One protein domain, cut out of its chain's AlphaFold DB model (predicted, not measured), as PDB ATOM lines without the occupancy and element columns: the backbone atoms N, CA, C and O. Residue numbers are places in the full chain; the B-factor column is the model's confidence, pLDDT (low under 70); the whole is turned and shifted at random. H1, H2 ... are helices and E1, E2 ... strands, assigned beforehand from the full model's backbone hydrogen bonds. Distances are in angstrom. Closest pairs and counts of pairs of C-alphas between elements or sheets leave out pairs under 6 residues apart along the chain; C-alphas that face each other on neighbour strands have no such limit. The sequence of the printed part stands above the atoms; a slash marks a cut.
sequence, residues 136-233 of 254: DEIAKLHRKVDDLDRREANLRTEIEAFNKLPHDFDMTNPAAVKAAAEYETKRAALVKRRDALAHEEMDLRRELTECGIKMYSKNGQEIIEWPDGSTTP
ATOM      1  N   ASP A 136     248.538 296.126 452.488       82.88
ATOM      2  CA  ASP A 136     249.836 295.600 452.912       82.88
ATOM      3  C   ASP A 136     249.809 294.064 452.980       82.88
ATOM      4  O   ASP A 136     250.769 293.401 452.565       82.88
ATOM      5  N   GLU A 137     248.698 293.479 453.428       85.56
ATOM      6  CA  GLU A 137     248.445 292.038 453.400       85.56
ATOM      7  C   GLU A 137     248.333 291.504 451.969       85.56
ATOM      8  O   GLU A 137     248.956 290.489 451.646       85.56
ATOM      9  N   ILE A 138     247.648 292.225 451.076       81.50
ATOM     10  CA  ILE A 138     247.586 291.891 449.645       81.50
ATOM     11  C   ILE A 138     248.989 291.931 449.021       81.50
ATOM     12  O   ILE A 138     249.389 290.997 448.324       81.50
ATOM     13  N   ALA A 139     249.791 292.960 449.313       82.75
ATOM     14  CA  ALA A 139     251.166 293.049 448.820       82.75
ATOM     15  C   ALA A 139     252.060 291.923 449.371       82.75
ATOM     16  O   ALA A 139     252.960 291.430 448.682       82.75
ATOM     17  N   LYS A 140     251.824 291.494 450.614       90.00
ATOM     18  CA  LYS A 140     252.504 290.342 451.214       90.00
ATOM     19  C   LYS A 140     252.104 289.040 450.520       90.00
ATOM     20  O   LYS A 140     252.986 288.224 450.254       90.00
ATOM     21  N   LEU A 141     250.824 288.864 450.198       87.38
ATOM     22  CA  LEU A 141     250.325 287.710 449.451       87.38
ATOM     23  C   LEU A 141     250.901 287.654 448.043       87.38
ATOM     24  O   LEU A 141     251.389 286.602 447.641       87.38
ATOM     25  N   HIS A 142     250.969 288.784 447.342       82.56
ATOM     26  CA  HIS A 142     251.607 288.856 446.029       82.56
ATOM     27  C   HIS A 142     253.057 288.355 446.075       82.56
ATOM     28  O   HIS A 142     253.454 287.496 445.291       82.56
ATOM     29  N   ARG A 143     253.843 288.811 447.063       87.56
ATOM     30  CA  ARG A 143     255.227 288.341 447.249       87.56
ATOM     31  C   ARG A 143     255.310 286.856 447.589       87.56
ATOM     32  O   ARG A 143     256.269 286.209 447.178       87.56
ATOM     33  N   LYS A 144     254.358 286.328 448.368       87.69
ATOM     34  CA  LYS A 144     254.302 284.894 448.686       87.69
ATOM     35  C   LYS A 144     254.046 284.065 447.431       87.69
ATOM     36  O   LYS A 144     254.732 283.066 447.252       87.69
ATOM     37  N   VAL A 145     253.125 284.499 446.569       86.25
ATOM     38  CA  VAL A 145     252.854 283.827 445.290       86.25
ATOM     39  C   VAL A 145     254.106 283.845 444.405       86.25
ATOM     40  O   VAL A 145     254.562 282.785 443.987       86.25
ATOM     41  N   ASP A 146     254.744 285.007 444.225       85.12
ATOM     42  CA  ASP A 146     255.966 285.127 443.407       85.12
ATOM     43  C   ASP A 146     257.130 284.256 443.925       85.12
ATOM     44  O   ASP A 146     257.932 283.714 443.154       85.12
ATOM     45  N   ASP A 147     257.281 284.163 445.249       89.50
ATOM     46  CA  ASP A 147     258.318 283.348 445.879       89.50
ATOM     47  C   ASP A 147     258.034 281.846 445.735       89.50
ATOM     48  O   ASP A 147     258.958 281.072 445.464       89.50
ATOM     49  N   LEU A 148     256.770 281.439 445.869       85.94
ATOM     50  CA  LEU A 148     256.349 280.054 445.686       85.94
ATOM     51  C   LEU A 148     256.567 279.609 444.234       85.94
ATOM     52  O   LEU A 148     257.267 278.618 444.018       85.94
ATOM     53  N   ASP A 149     256.140 280.411 443.254       82.88
ATOM     54  CA  ASP A 149     256.376 280.171 441.820       82.88
ATOM     55  C   ASP A 149     257.871 279.981 441.514       82.88
ATOM     56  O   ASP A 149     258.293 279.056 440.806       82.88
ATOM     57  N   ARG A 150     258.724 280.838 442.091       90.50
ATOM     58  CA  ARG A 150     260.180 280.738 441.930       90.50
ATOM     59  C   ARG A 150     260.728 279.445 442.531       90.50
ATOM     60  O   ARG A 150     261.614 278.818 441.940       90.50
ATOM     61  N   ARG A 151     260.262 279.054 443.719       90.25
ATOM     62  CA  ARG A 151     260.722 277.834 444.398       90.25
ATOM     63  C   ARG A 151     260.261 276.575 443.676       90.25
ATOM     64  O   ARG A 151     261.060 275.643 443.564       90.25
ATOM     65  N   GLU A 152     259.056 276.570 443.123       84.69
ATOM     66  CA  GLU A 152     258.563 275.486 442.275       84.69
ATOM     67  C   GLU A 152     259.361 275.349 440.977       84.69
ATOM     68  O   GLU A 152     259.777 274.243 440.625       84.69
ATOM     69  N   ALA A 153     259.650 276.458 440.287       84.81
ATOM     70  CA  ALA A 153     260.465 276.446 439.070       84.81
ATOM     71  C   ALA A 153     261.888 275.910 439.328       84.81
ATOM     72  O   ALA A 153     262.423 275.105 438.555       84.81
ATOM     73  N   ASN A 154     262.489 276.312 440.451       92.69
ATOM     74  CA  ASN A 154     263.782 275.789 440.887       92.69
ATOM     75  C   ASN A 154     263.707 274.289 441.194       92.69
ATOM     76  O   ASN A 154     264.544 273.524 440.717       92.69
ATOM     77  N   LEU A 155     262.688 273.847 441.937       89.56
ATOM     78  CA  LEU A 155     262.510 272.435 442.268       89.56
ATOM     79  C   LEU A 155     262.290 271.577 441.015       89.56
ATOM     80  O   LEU A 155     262.869 270.498 440.907       89.56
ATOM     81  N   ARG A 156     261.508 272.063 440.045       82.38
ATOM     82  CA  ARG A 156     261.315 271.392 438.753       82.38
ATOM     83  C   ARG A 156     262.654 271.168 438.051       82.38
ATOM     84  O   ARG A 156     262.950 270.050 437.640       82.38
ATOM     85  N   THR A 157     263.493 272.201 438.008       93.06
ATOM     86  CA  THR A 157     264.844 272.124 437.434       93.06
ATOM     87  C   THR A 157     265.727 271.113 438.181       93.06
ATOM     88  O   THR A 157     266.452 270.334 437.559       93.06
ATOM     89  N   GLU A 158     265.659 271.079 439.516       91.50
ATOM     90  CA  GLU A 158     266.399 270.113 440.340       91.50
ATOM     91  C   GLU A 158     265.949 268.663 440.089       91.50
ATOM     92  O   GLU A 158     266.795 267.771 439.977       91.50
ATOM     93  N   ILE A 159     264.640 268.424 439.960       87.62
ATOM     94  CA  ILE A 159     264.067 267.108 439.643       87.62
ATOM     95  C   ILE A 159     264.481 266.667 438.234       87.62
ATOM     96  O   ILE A 159     264.921 265.534 438.052       87.62
ATOM     97  N   GLU A 160     264.412 267.550 437.238       91.12
ATOM     98  CA  GLU A 160     264.864 267.245 435.876       91.12
ATOM     99  C   GLU A 160     266.356 266.901 435.824       91.12
ATOM    100  O   GLU A 160     266.762 265.975 435.118       91.12
ATOM    101  N   ALA A 161     267.186 267.618 436.585       93.25
ATOM    102  CA  ALA A 161     268.603 267.303 436.717       93.25
ATOM    103  C   ALA A 161     268.825 265.954 437.422       93.25
ATOM    104  O   ALA A 161     269.713 265.197 437.030       93.25
ATOM    105  N   PHE A 162     268.014 265.631 438.433       93.25
ATOM    106  CA  PHE A 162     268.062 264.350 439.135       93.25
ATOM    107  C   PHE A 162     267.653 263.173 438.241       93.25
ATOM    108  O   PHE A 162     268.331 262.150 438.240       93.25
ATOM    109  N   ASN A 163     266.616 263.332 437.418       90.06
ATOM    110  CA  ASN A 163     266.131 262.294 436.502       90.06
ATOM    111  C   ASN A 163     267.148 261.920 435.411       90.06
ATOM    112  O   ASN A 163     267.052 260.849 434.819       90.06
ATOM    113  N   LYS A 164     268.134 262.786 435.147       93.94
ATOM    114  CA  LYS A 164     269.248 262.510 434.225       93.94
ATOM    115  C   LYS A 164     270.363 261.674 434.858       93.94
ATOM    116  O   LYS A 164     271.267 261.247 434.142       93.94
ATOM    117  N   LEU A 165     270.349 261.476 436.178       91.12
ATOM    118  CA  LEU A 165     271.351 260.663 436.864       91.12
ATOM    119  C   LEU A 165     271.115 259.165 436.597       91.12
ATOM    120  O   LEU A 165     269.967 258.734 436.446       91.12
ATOM    121  N   PRO A 166     272.190 258.357 436.560       89.62
ATOM    122  CA  PRO A 166     272.064 256.912 436.438       89.62
ATOM    123  C   PRO A 166     271.304 256.345 437.642       89.62
ATOM    124  O   PRO A 166     271.563 256.729 438.781       89.62
ATOM    125  N   HIS A 167     270.370 255.443 437.361       87.81
ATOM    126  CA  HIS A 167     269.529 254.750 438.343       87.81
ATOM    127  C   HIS A 167     269.846 253.249 438.428       87.81
ATOM    128  O   HIS A 167     269.500 252.602 439.414       87.81
ATOM    129  N   ASP A 168     270.567 252.713 437.439       89.38
ATOM    130  CA  ASP A 168     271.031 251.329 437.426       89.38
ATOM    131  C   ASP A 168     272.403 251.233 438.101       89.38
ATOM    132  O   ASP A 168     273.451 251.475 437.494       89.38
ATOM    133  N   PHE A 169     272.394 250.902 439.391       91.25
ATOM    134  CA  PHE A 169     273.607 250.694 440.177       91.25
ATOM    135  C   PHE A 169     273.959 249.205 440.242       91.25
ATOM    136  O   PHE A 169     273.131 248.370 440.609       91.25
ATOM    137  N   ASP A 170     275.212 248.868 439.939       91.94
ATOM    138  CA  ASP A 170     275.735 247.514 440.126       91.94
ATOM    139  C   ASP A 170     275.902 247.200 441.622       91.94
ATOM    140  O   ASP A 170     276.886 247.581 442.255       91.94
ATOM    141  N   MET A 171     274.950 246.462 442.190       90.44
ATOM    142  CA  MET A 171     274.938 246.116 443.616       90.44
ATOM    143  C   MET A 171     276.075 245.170 444.037       90.44
ATOM    144  O   MET A 171     276.269 244.942 445.232       90.44
ATOM    145  N   THR A 172     276.840 244.622 443.087       94.06
ATOM    146  CA  THR A 172     278.021 243.800 443.386       94.06
ATOM    147  C   THR A 172     279.276 244.641 443.641       94.06
ATOM    148  O   THR A 172     280.226 244.158 444.261       94.06
ATOM    149  N   ASN A 173     279.270 245.920 443.244       93.81
ATOM    150  CA  ASN A 173     280.362 246.860 443.466       93.81
ATOM    151  C   ASN A 173     280.089 247.744 444.706       93.81
ATOM    152  O   ASN A 173     279.137 248.529 444.706       93.81
ATOM    153  N   PRO A 174     280.942 247.721 445.750       92.31
ATOM    154  CA  PRO A 174     280.720 248.502 446.971       92.31
ATOM    155  C   PRO A 174     280.670 250.022 446.737       92.31
ATOM    156  O   PRO A 174     279.983 250.734 447.470       92.31
ATOM    157  N   ALA A 175     281.354 250.538 445.710       92.31
ATOM    158  CA  ALA A 175     281.273 251.954 445.353       92.31
ATOM    159  C   ALA A 175     279.901 252.318 444.756       92.31
ATOM    160  O   ALA A 175     279.364 253.385 445.051       92.31
ATOM    161  N   ALA A 176     279.310 251.418 443.968       92.06
ATOM    162  CA  ALA A 176     277.985 251.610 443.386       92.06
ATOM    163  C   ALA A 176     276.872 251.482 444.437       92.06
ATOM    164  O   ALA A 176     275.919 252.253 444.394       92.06
ATOM    165  N   VAL A 177     277.033 250.621 445.449       92.38
ATOM    166  CA  VAL A 177     276.124 250.569 446.611       92.38
ATOM    167  C   VAL A 177     276.101 251.905 447.362       92.38
ATOM    168  O   VAL A 177     275.036 252.399 447.731       92.38
ATOM    169  N   LYS A 178     277.268 252.535 447.557       94.19
ATOM    170  CA  LYS A 178     277.341 253.866 448.176       94.19
ATOM    171  C   LYS A 178     276.653 254.929 447.312       94.19
ATOM    172  O   LYS A 178     275.879 255.722 447.840       94.19
ATOM    173  N   ALA A 179     276.895 254.917 446.002       92.06
ATOM    174  CA  ALA A 179     276.246 255.836 445.068       92.06
ATOM    175  C   ALA A 179     274.713 255.663 445.047       92.06
ATOM    176  O   ALA A 179     273.992 256.657 445.037       92.06
ATOM    177  N   ALA A 180     274.212 254.425 445.131       91.69
ATOM    178  CA  ALA A 180     272.782 254.135 445.237       91.69
ATOM    179  C   ALA A 180     272.168 254.713 446.525       91.69
ATOM    180  O   ALA A 180     271.091 255.307 446.495       91.69
ATOM    181  N   ALA A 181     272.865 254.604 447.660       94.00
ATOM    182  CA  ALA A 181     272.403 255.184 448.923       94.00
ATOM    183  C   ALA A 181     272.351 256.725 448.884       94.00
ATOM    184  O   ALA A 181     271.411 257.341 449.399       94.00
ATOM    185  N   GLU A 182     273.339 257.363 448.252       94.06
ATOM    186  CA  GLU A 182     273.349 258.814 448.026       94.06
ATOM    187  C   GLU A 182     272.217 259.244 447.077       94.06
ATOM    188  O   GLU A 182     271.542 260.246 447.334       94.06
ATOM    189  N   TYR A 183     271.962 258.459 446.025       93.06
ATOM    190  CA  TYR A 183     270.856 258.669 445.092       93.06
ATOM    191  C   TYR A 183     269.498 258.635 445.803       93.06
ATOM    192  O   TYR A 183     268.726 259.586 445.678       93.06
ATOM    193  N   GLU A 184     269.231 257.611 446.619       93.19
ATOM    194  CA  GLU A 184     267.983 257.514 447.392       93.19
ATOM    195  C   GLU A 184     267.836 258.644 448.415       93.19
ATOM    196  O   GLU A 184     266.752 259.205 448.579       93.19
ATOM    197  N   THR A 185     268.931 259.054 449.062       95.75
ATOM    198  CA  THR A 185     268.915 260.197 449.989       95.75
ATOM    199  C   THR A 185     268.505 261.480 449.266       95.75
ATOM    200  O   THR A 185     267.665 262.242 449.753       95.75
ATOM    201  N   LYS A 186     269.066 261.717 448.076       93.75
ATOM    202  CA  LYS A 186     268.731 262.884 447.257       93.75
ATOM    203  C   LYS A 186     267.296 262.813 446.730       93.75
ATOM    204  O   LYS A 186     266.596 263.823 446.767       93.75
ATOM    205  N   ARG A 187     266.830 261.628 446.324       92.81
ATOM    206  CA  ARG A 187     265.436 261.383 445.933       92.81
ATOM    207  C   ARG A 187     264.471 261.740 447.062       92.81
ATOM    208  O   ARG A 187     263.537 262.508 446.846       92.81
ATOM    209  N   ALA A 188     264.727 261.243 448.269       91.62
ATOM    210  CA  ALA A 188     263.907 261.526 449.444       91.62
ATOM    211  C   ALA A 188     263.892 263.024 449.798       91.62
ATOM    212  O   ALA A 188     262.843 263.566 450.143       91.62
ATOM    213  N   ALA A 189     265.031 263.714 449.671       93.69
ATOM    214  CA  ALA A 189     265.109 265.156 449.902       93.69
ATOM    215  C   ALA A 189     264.275 265.964 448.891       93.69
ATOM    216  O   ALA A 189     263.579 266.899 449.289       93.69
ATOM    217  N   LEU A 190     264.303 265.588 447.607       90.56
ATOM    218  CA  LEU A 190     263.493 266.228 446.565       90.56
ATOM    219  C   LEU A 190     261.995 266.007 446.791       90.56
ATOM    220  O   LEU A 190     261.225 266.961 446.710       90.56
ATOM    221  N   VAL A 191     261.591 264.780 447.138       86.69
ATOM    222  CA  VAL A 191     260.198 264.458 447.489       86.69
ATOM    223  C   VAL A 191     259.737 265.295 448.678       86.69
ATOM    224  O   VAL A 191     258.736 265.994 448.580       86.69
ATOM    225  N   LYS A 192     260.518 265.331 449.762       91.62
ATOM    226  CA  LYS A 192     260.189 266.138 450.944       91.62
ATOM    227  C   LYS A 192     260.024 267.622 450.608       91.62
ATOM    228  O   LYS A 192     259.142 268.282 451.148       91.62
ATOM    229  N   ARG A 193     260.884 268.162 449.741       89.06
ATOM    230  CA  ARG A 193     260.828 269.572 449.338       89.06
ATOM    231  C   ARG A 193     259.616 269.868 448.455       89.06
ATOM    232  O   ARG A 193     259.004 270.912 448.633       89.06
ATOM    233  N   ARG A 194     259.250 268.946 447.561       87.12
ATOM    234  CA  ARG A 194     258.002 269.011 446.789       87.12
ATOM    235  C   ARG A 194     256.791 269.039 447.709       87.12
ATOM    236  O   ARG A 194     255.948 269.912 447.571       87.12
ATOM    237  N   ASP A 195     256.731 268.108 448.655       84.38
ATOM    238  CA  ASP A 195     255.584 267.988 449.548       84.38
ATOM    239  C   ASP A 195     255.466 269.229 450.448       84.38
ATOM    240  O   ASP A 195     254.361 269.711 450.676       84.38
ATOM    241  N   ALA A 196     256.588 269.806 450.897       86.00
ATOM    242  CA  ALA A 196     256.591 271.075 451.625       86.00
ATOM    243  C   ALA A 196     256.016 272.233 450.791       86.00
ATOM    244  O   ALA A 196     255.173 272.968 451.295       86.00
ATOM    245  N   LEU A 197     256.409 272.361 449.516       84.81
ATOM    246  CA  LEU A 197     255.851 273.392 448.630       84.81
ATOM    247  C   LEU A 197     254.347 273.208 448.406       84.81
ATOM    248  O   LEU A 197     253.620 274.188 448.468       84.81
ATOM    249  N   ALA A 198     253.870 271.971 448.248       78.81
ATOM    250  CA  ALA A 198     252.439 271.704 448.099       78.81
ATOM    251  C   ALA A 198     251.625 272.110 449.345       78.81
ATOM    252  O   ALA A 198     250.513 272.618 449.225       78.81
ATOM    253  N   HIS A 199     252.171 271.918 450.553       82.31
ATOM    254  CA  HIS A 199     251.520 272.401 451.777       82.31
ATOM    255  C   HIS A 199     251.491 273.929 451.838       82.31
ATOM    256  O   HIS A 199     250.448 274.504 452.135       82.31
ATOM    257  N   GLU A 200     252.606 274.582 451.503       84.50
ATOM    258  CA  GLU A 200     252.667 276.044 451.436       84.50
ATOM    259  C   GLU A 200     251.705 276.618 450.383       84.50
ATOM    260  O   GLU A 200     251.091 277.655 450.622       84.50
ATOM    261  N   GLU A 201     251.525 275.936 449.250       85.25
ATOM    262  CA  GLU A 201     250.568 276.320 448.210       85.25
ATOM    263  C   GLU A 201     249.125 276.233 448.726       85.25
ATOM    264  O   GLU A 201     248.338 277.163 448.546       85.25
ATOM    265  N   MET A 202     248.771 275.145 449.418       78.44
ATOM    266  CA  MET A 202     247.448 274.991 450.035       78.44
ATOM    267  C   MET A 202     247.172 276.060 451.096       78.44
ATOM    268  O   MET A 202     246.062 276.597 451.152       78.44
ATOM    269  N   ASP A 203     248.166 276.387 451.922       83.38
ATOM    270  CA  ASP A 203     248.052 277.455 452.916       83.38
ATOM    271  C   ASP A 203     247.890 278.819 452.236       83.38
ATOM    272  O   ASP A 203     247.012 279.595 452.612       83.38
ATOM    273  N   LEU A 204     248.645 279.085 451.166       86.00
ATOM    274  CA  LEU A 204     248.527 280.319 450.392       86.00
ATOM    275  C   LEU A 204     247.152 280.455 449.728       86.00
ATOM    276  O   LEU A 204     246.544 281.517 449.809       86.00
ATOM    277  N   ARG A 205     246.609 279.384 449.134       79.44
ATOM    278  CA  ARG A 205     245.243 279.365 448.575       79.44
ATOM    279  C   ARG A 205     244.188 279.695 449.628       79.44
ATOM    280  O   ARG A 205     243.224 280.405 449.333       79.44
ATOM    281  N   ARG A 206     244.361 279.183 450.850       83.19
ATOM    282  CA  ARG A 206     243.483 279.500 451.979       83.19
ATOM    283  C   ARG A 206     243.567 280.985 452.324       83.19
ATOM    284  O   ARG A 206     242.524 281.625 452.360       83.19
ATOM    285  N   GLU A 207     244.773 281.530 452.486       84.81
ATOM    286  CA  GLU A 207     244.972 282.957 452.778       84.81
ATOM    287  C   GLU A 207     244.389 283.856 451.668       84.81
ATOM    288  O   GLU A 207     243.690 284.823 451.958       84.81
ATOM    289  N   LEU A 208     244.596 283.512 450.391       83.88
ATOM    290  CA  LEU A 208     244.015 284.237 449.251       83.88
ATOM    291  C   LEU A 208     242.478 284.233 449.297       83.88
ATOM    292  O   LEU A 208     241.846 285.266 449.071       83.88
ATOM    293  N   THR A 209     241.877 283.085 449.625       80.56
ATOM    294  CA  THR A 209     240.418 282.939 449.745       80.56
ATOM    295  C   THR A 209     239.870 283.724 450.935       80.56
ATOM    296  O   THR A 209     238.827 284.365 450.817       80.56
ATOM    297  N   GLU A 210     240.566 283.698 452.074       83.06
ATOM    298  CA  GLU A 210     240.214 284.471 453.271       83.06
ATOM    299  C   GLU A 210     240.251 285.980 452.995       83.06
ATOM    300  O   GLU A 210     239.378 286.698 453.474       83.06
ATOM    301  N   CYS A 211     241.172 286.433 452.138       79.19
ATOM    302  CA  CYS A 211     241.253 287.813 451.656       79.19
ATOM    303  C   CYS A 211     240.251 288.177 450.547       79.19
ATOM    304  O   CYS A 211     240.285 289.301 450.045       79.19
ATOM    305  N   GLY A 212     239.391 287.250 450.114       78.81
ATOM    306  CA  GLY A 212     238.419 287.495 449.044       78.81
ATOM    307  C   GLY A 212     239.034 287.655 447.647       78.81
ATOM    308  O   GLY A 212     238.378 288.181 446.744       78.81
ATOM    309  N   ILE A 213     240.278 287.211 447.448       81.94
ATOM    310  CA  ILE A 213     240.957 287.264 446.149       81.94
ATOM    311  C   ILE A 213     240.360 286.194 445.233       81.94
ATOM    312  O   ILE A 213     240.156 285.042 445.625       81.94
ATOM    313  N   LYS A 214     240.060 286.577 443.990       78.69
ATOM    314  CA  LYS A 214     239.415 285.682 443.028       78.69
ATOM    315  C   LYS A 214     240.441 284.739 442.419       78.69
ATOM    316  O   LYS A 214     241.464 285.174 441.900       78.69
ATOM    317  N   MET A 215     240.124 283.452 442.426       80.62
ATOM    318  CA  MET A 215     240.898 282.415 441.748       80.62
ATOM    319  C   MET A 215     239.979 281.678 440.781       80.62
ATOM    320  O   MET A 215     238.861 281.305 441.140       80.62
ATOM    321  N   TYR A 216     240.422 281.480 439.544       79.56
ATOM    322  CA  TYR A 216     239.676 280.719 438.544       79.56
ATOM    323  C   TYR A 216     240.611 279.902 437.660       79.56
ATOM    324  O   TYR A 216     241.772 280.244 437.462       79.56
ATOM    325  N   SER A 217     240.099 278.818 437.078       79.44
ATOM    326  CA  SER A 217     240.859 278.014 436.120       79.44
ATOM    327  C   SER A 217     240.610 278.489 434.690       79.44
ATOM    328  O   SER A 217     239.466 278.641 434.258       79.44
ATOM    329  N   LYS A 218     241.684 278.696 433.927       73.12
ATOM    330  CA  LYS A 218     241.658 279.014 432.498       73.12
ATOM    331  C   LYS A 218     242.631 278.093 431.767       73.12
ATOM    332  O   LYS A 218     243.828 278.120 432.023       73.12
ATOM    333  N   ASN A 219     242.124 277.288 430.832       76.81
ATOM    334  CA  ASN A 219     242.914 276.308 430.066       76.81
ATOM    335  C   ASN A 219     243.674 275.287 430.941       76.81
ATOM    336  O   ASN A 219     244.774 274.872 430.589       76.81
ATOM    337  N   GLY A 220     243.105 274.898 432.089       68.75
ATOM    338  CA  GLY A 220     243.756 273.986 433.037       68.75
ATOM    339  C   GLY A 220     244.859 274.632 433.885       68.75
ATOM    340  O   GLY A 220     245.502 273.942 434.665       68.75
ATOM    341  N   GLN A 221     245.060 275.945 433.754       70.62
ATOM    342  CA  GLN A 221     245.964 276.738 434.574       70.62
ATOM    343  C   GLN A 221     245.143 277.597 435.533       70.62
ATOM    344  O   GLN A 221     244.142 278.190 435.134       70.62
ATOM    345  N   GLU A 222     245.537 277.659 436.797       72.81
ATOM    346  CA  GLU A 222     244.898 278.565 437.743       72.81
ATOM    347  C   GLU A 222     245.393 279.995 437.541       72.81
ATOM    348  O   GLU A 222     246.578 280.233 437.311       72.81
ATOM    349  N   ILE A 223     244.455 280.934 437.596       79.31
ATOM    350  CA  ILE A 223     244.685 282.362 437.494       79.31
ATOM    351  C   ILE A 223     244.148 283.018 438.763       79.31
ATOM    352  O   ILE A 223     242.975 282.857 439.102       79.31
ATOM    353  N   ILE A 224     245.010 283.771 439.436       81.94
ATOM    354  CA  ILE A 224     244.668 284.640 440.561       81.94
ATOM    355  C   ILE A 224     244.403 286.025 439.980       81.94
ATOM    356  O   ILE A 224     245.276 286.559 439.305       81.94
ATOM    357  N   GLU A 225     243.224 286.596 440.209       82.31
ATOM    358  CA  GLU A 225     242.878 287.973 439.845       82.31
ATOM    359  C   GLU A 225     242.935 288.845 441.096       82.31
ATOM    360  O   GLU A 225     242.138 288.698 442.030       82.31
ATOM    361  N   TRP A 226     243.914 289.744 441.113       80.69
ATOM    362  CA  TRP A 226     244.160 290.647 442.225       80.69
ATOM    363  C   TRP A 226     243.187 291.833 442.207       80.69
ATOM    364  O   TRP A 226     242.641 292.180 441.155       80.69
ATOM    365  N   PRO A 227     242.992 292.522 443.345       72.25
ATOM    366  CA  PRO A 227     242.081 293.669 443.428       72.25
ATOM    367  C   PRO A 227     242.437 294.847 442.506       72.25
ATOM    368  O   PRO A 227     241.569 295.653 442.177       72.25
ATOM    369  N   ASP A 228     243.695 294.950 442.070       72.25
ATOM    370  CA  ASP A 228     244.164 295.954 441.108       72.25
ATOM    371  C   ASP A 228     243.902 295.566 439.634       72.25
ATOM    372  O   ASP A 228     244.238 296.325 438.723       72.25
ATOM    373  N   GLY A 229     243.288 294.401 439.395       72.94
ATOM    374  CA  GLY A 229     243.007 293.846 438.073       72.94
ATOM    375  C   GLY A 229     244.194 293.130 437.421       72.94
ATOM    376  O   GLY A 229     244.080 292.686 436.275       72.94
ATOM    377  N   SER A 230     245.334 293.013 438.109       75.88
ATOM    378  CA  SER A 230     246.449 292.184 437.650       75.88
ATOM    379  C   SER A 230     246.140 290.693 437.829       75.88
ATOM    380  O   SER A 230     245.239 290.312 438.578       75.88
ATOM    381  N   THR A 231     246.871 289.826 437.115       75.44
ATOM    382  CA  THR A 231     246.675 288.370 437.203       75.44
ATOM    383  C   THR A 231     247.984 287.602 437.365       75.44
ATOM    384  O   THR A 231     248.992 287.974 436.761       75.44
ATOM    385  N   THR A 232     247.950 286.511 438.135       74.75
ATOM    386  CA  THR A 232     249.090 285.600 438.351       74.75
ATOM    387  C   THR A 232     248.721 284.161 437.959       74.75
ATOM    388  O   THR A 232     247.595 283.753 438.236       74.75
ATOM    389  N   PRO A 233     249.625 283.386 437.320       58.66
ATOM    390  CA  PRO A 233     250.990 283.760 436.944       58.66
ATOM    391  C   PRO A 233     251.015 284.793 435.815       58.66
ATOM    392  O   PRO A 233     250.215 284.742 434.877       58.66
TER     393      PRO A 233
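This is residues 136 to 233 of the 254 residues of an uncharacterized protein of Mycobacterium celatum (UniProt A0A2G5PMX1). A long helical hairpin, H1 and H2, makes a rod, and a small strand hairpin, E1 and E2, sits at the end where H1 begins and H2 ends. The 98 printed residues hold two named helices, then two named strands, which form an antiparallel sheet; the class is mostly helix. The whole is only just extended, close to loose, with a radius of gyration of the C-alphas of 19.0 A and spans of 61 by 25 by 15 A.

H1, residues 136 to 163, and H2, residues 174 to 210, touch, their closest C-alphas being Ile 159 and Leu 190, 7.0 A apart. They run opposite ways at a shallow tilt of 23 degrees. In both, every O i to N i+4 pair is within hydrogen-bond range. E1, residues 214 to 218, and E2, residues 221 to 225, form an antiparallel hairpin at 149 degrees, with N 216 and O 223 within hydrogen-bond range at 2.9 A. H1 is apart from both strands.

H1 begins at C-alpha 136 (249.836, 295.600, 452.912) and measures 40.5 A; H2 measures 54.5 A. E2 ends at C-alpha 225 (242.878, 287.973, 439.845).

The C-alphas farthest apart, Thr 172 and Asp 228, are 62.2 A apart. The printed part has no cut and no long link. Residues 220 and 233 have pLDDT under 70.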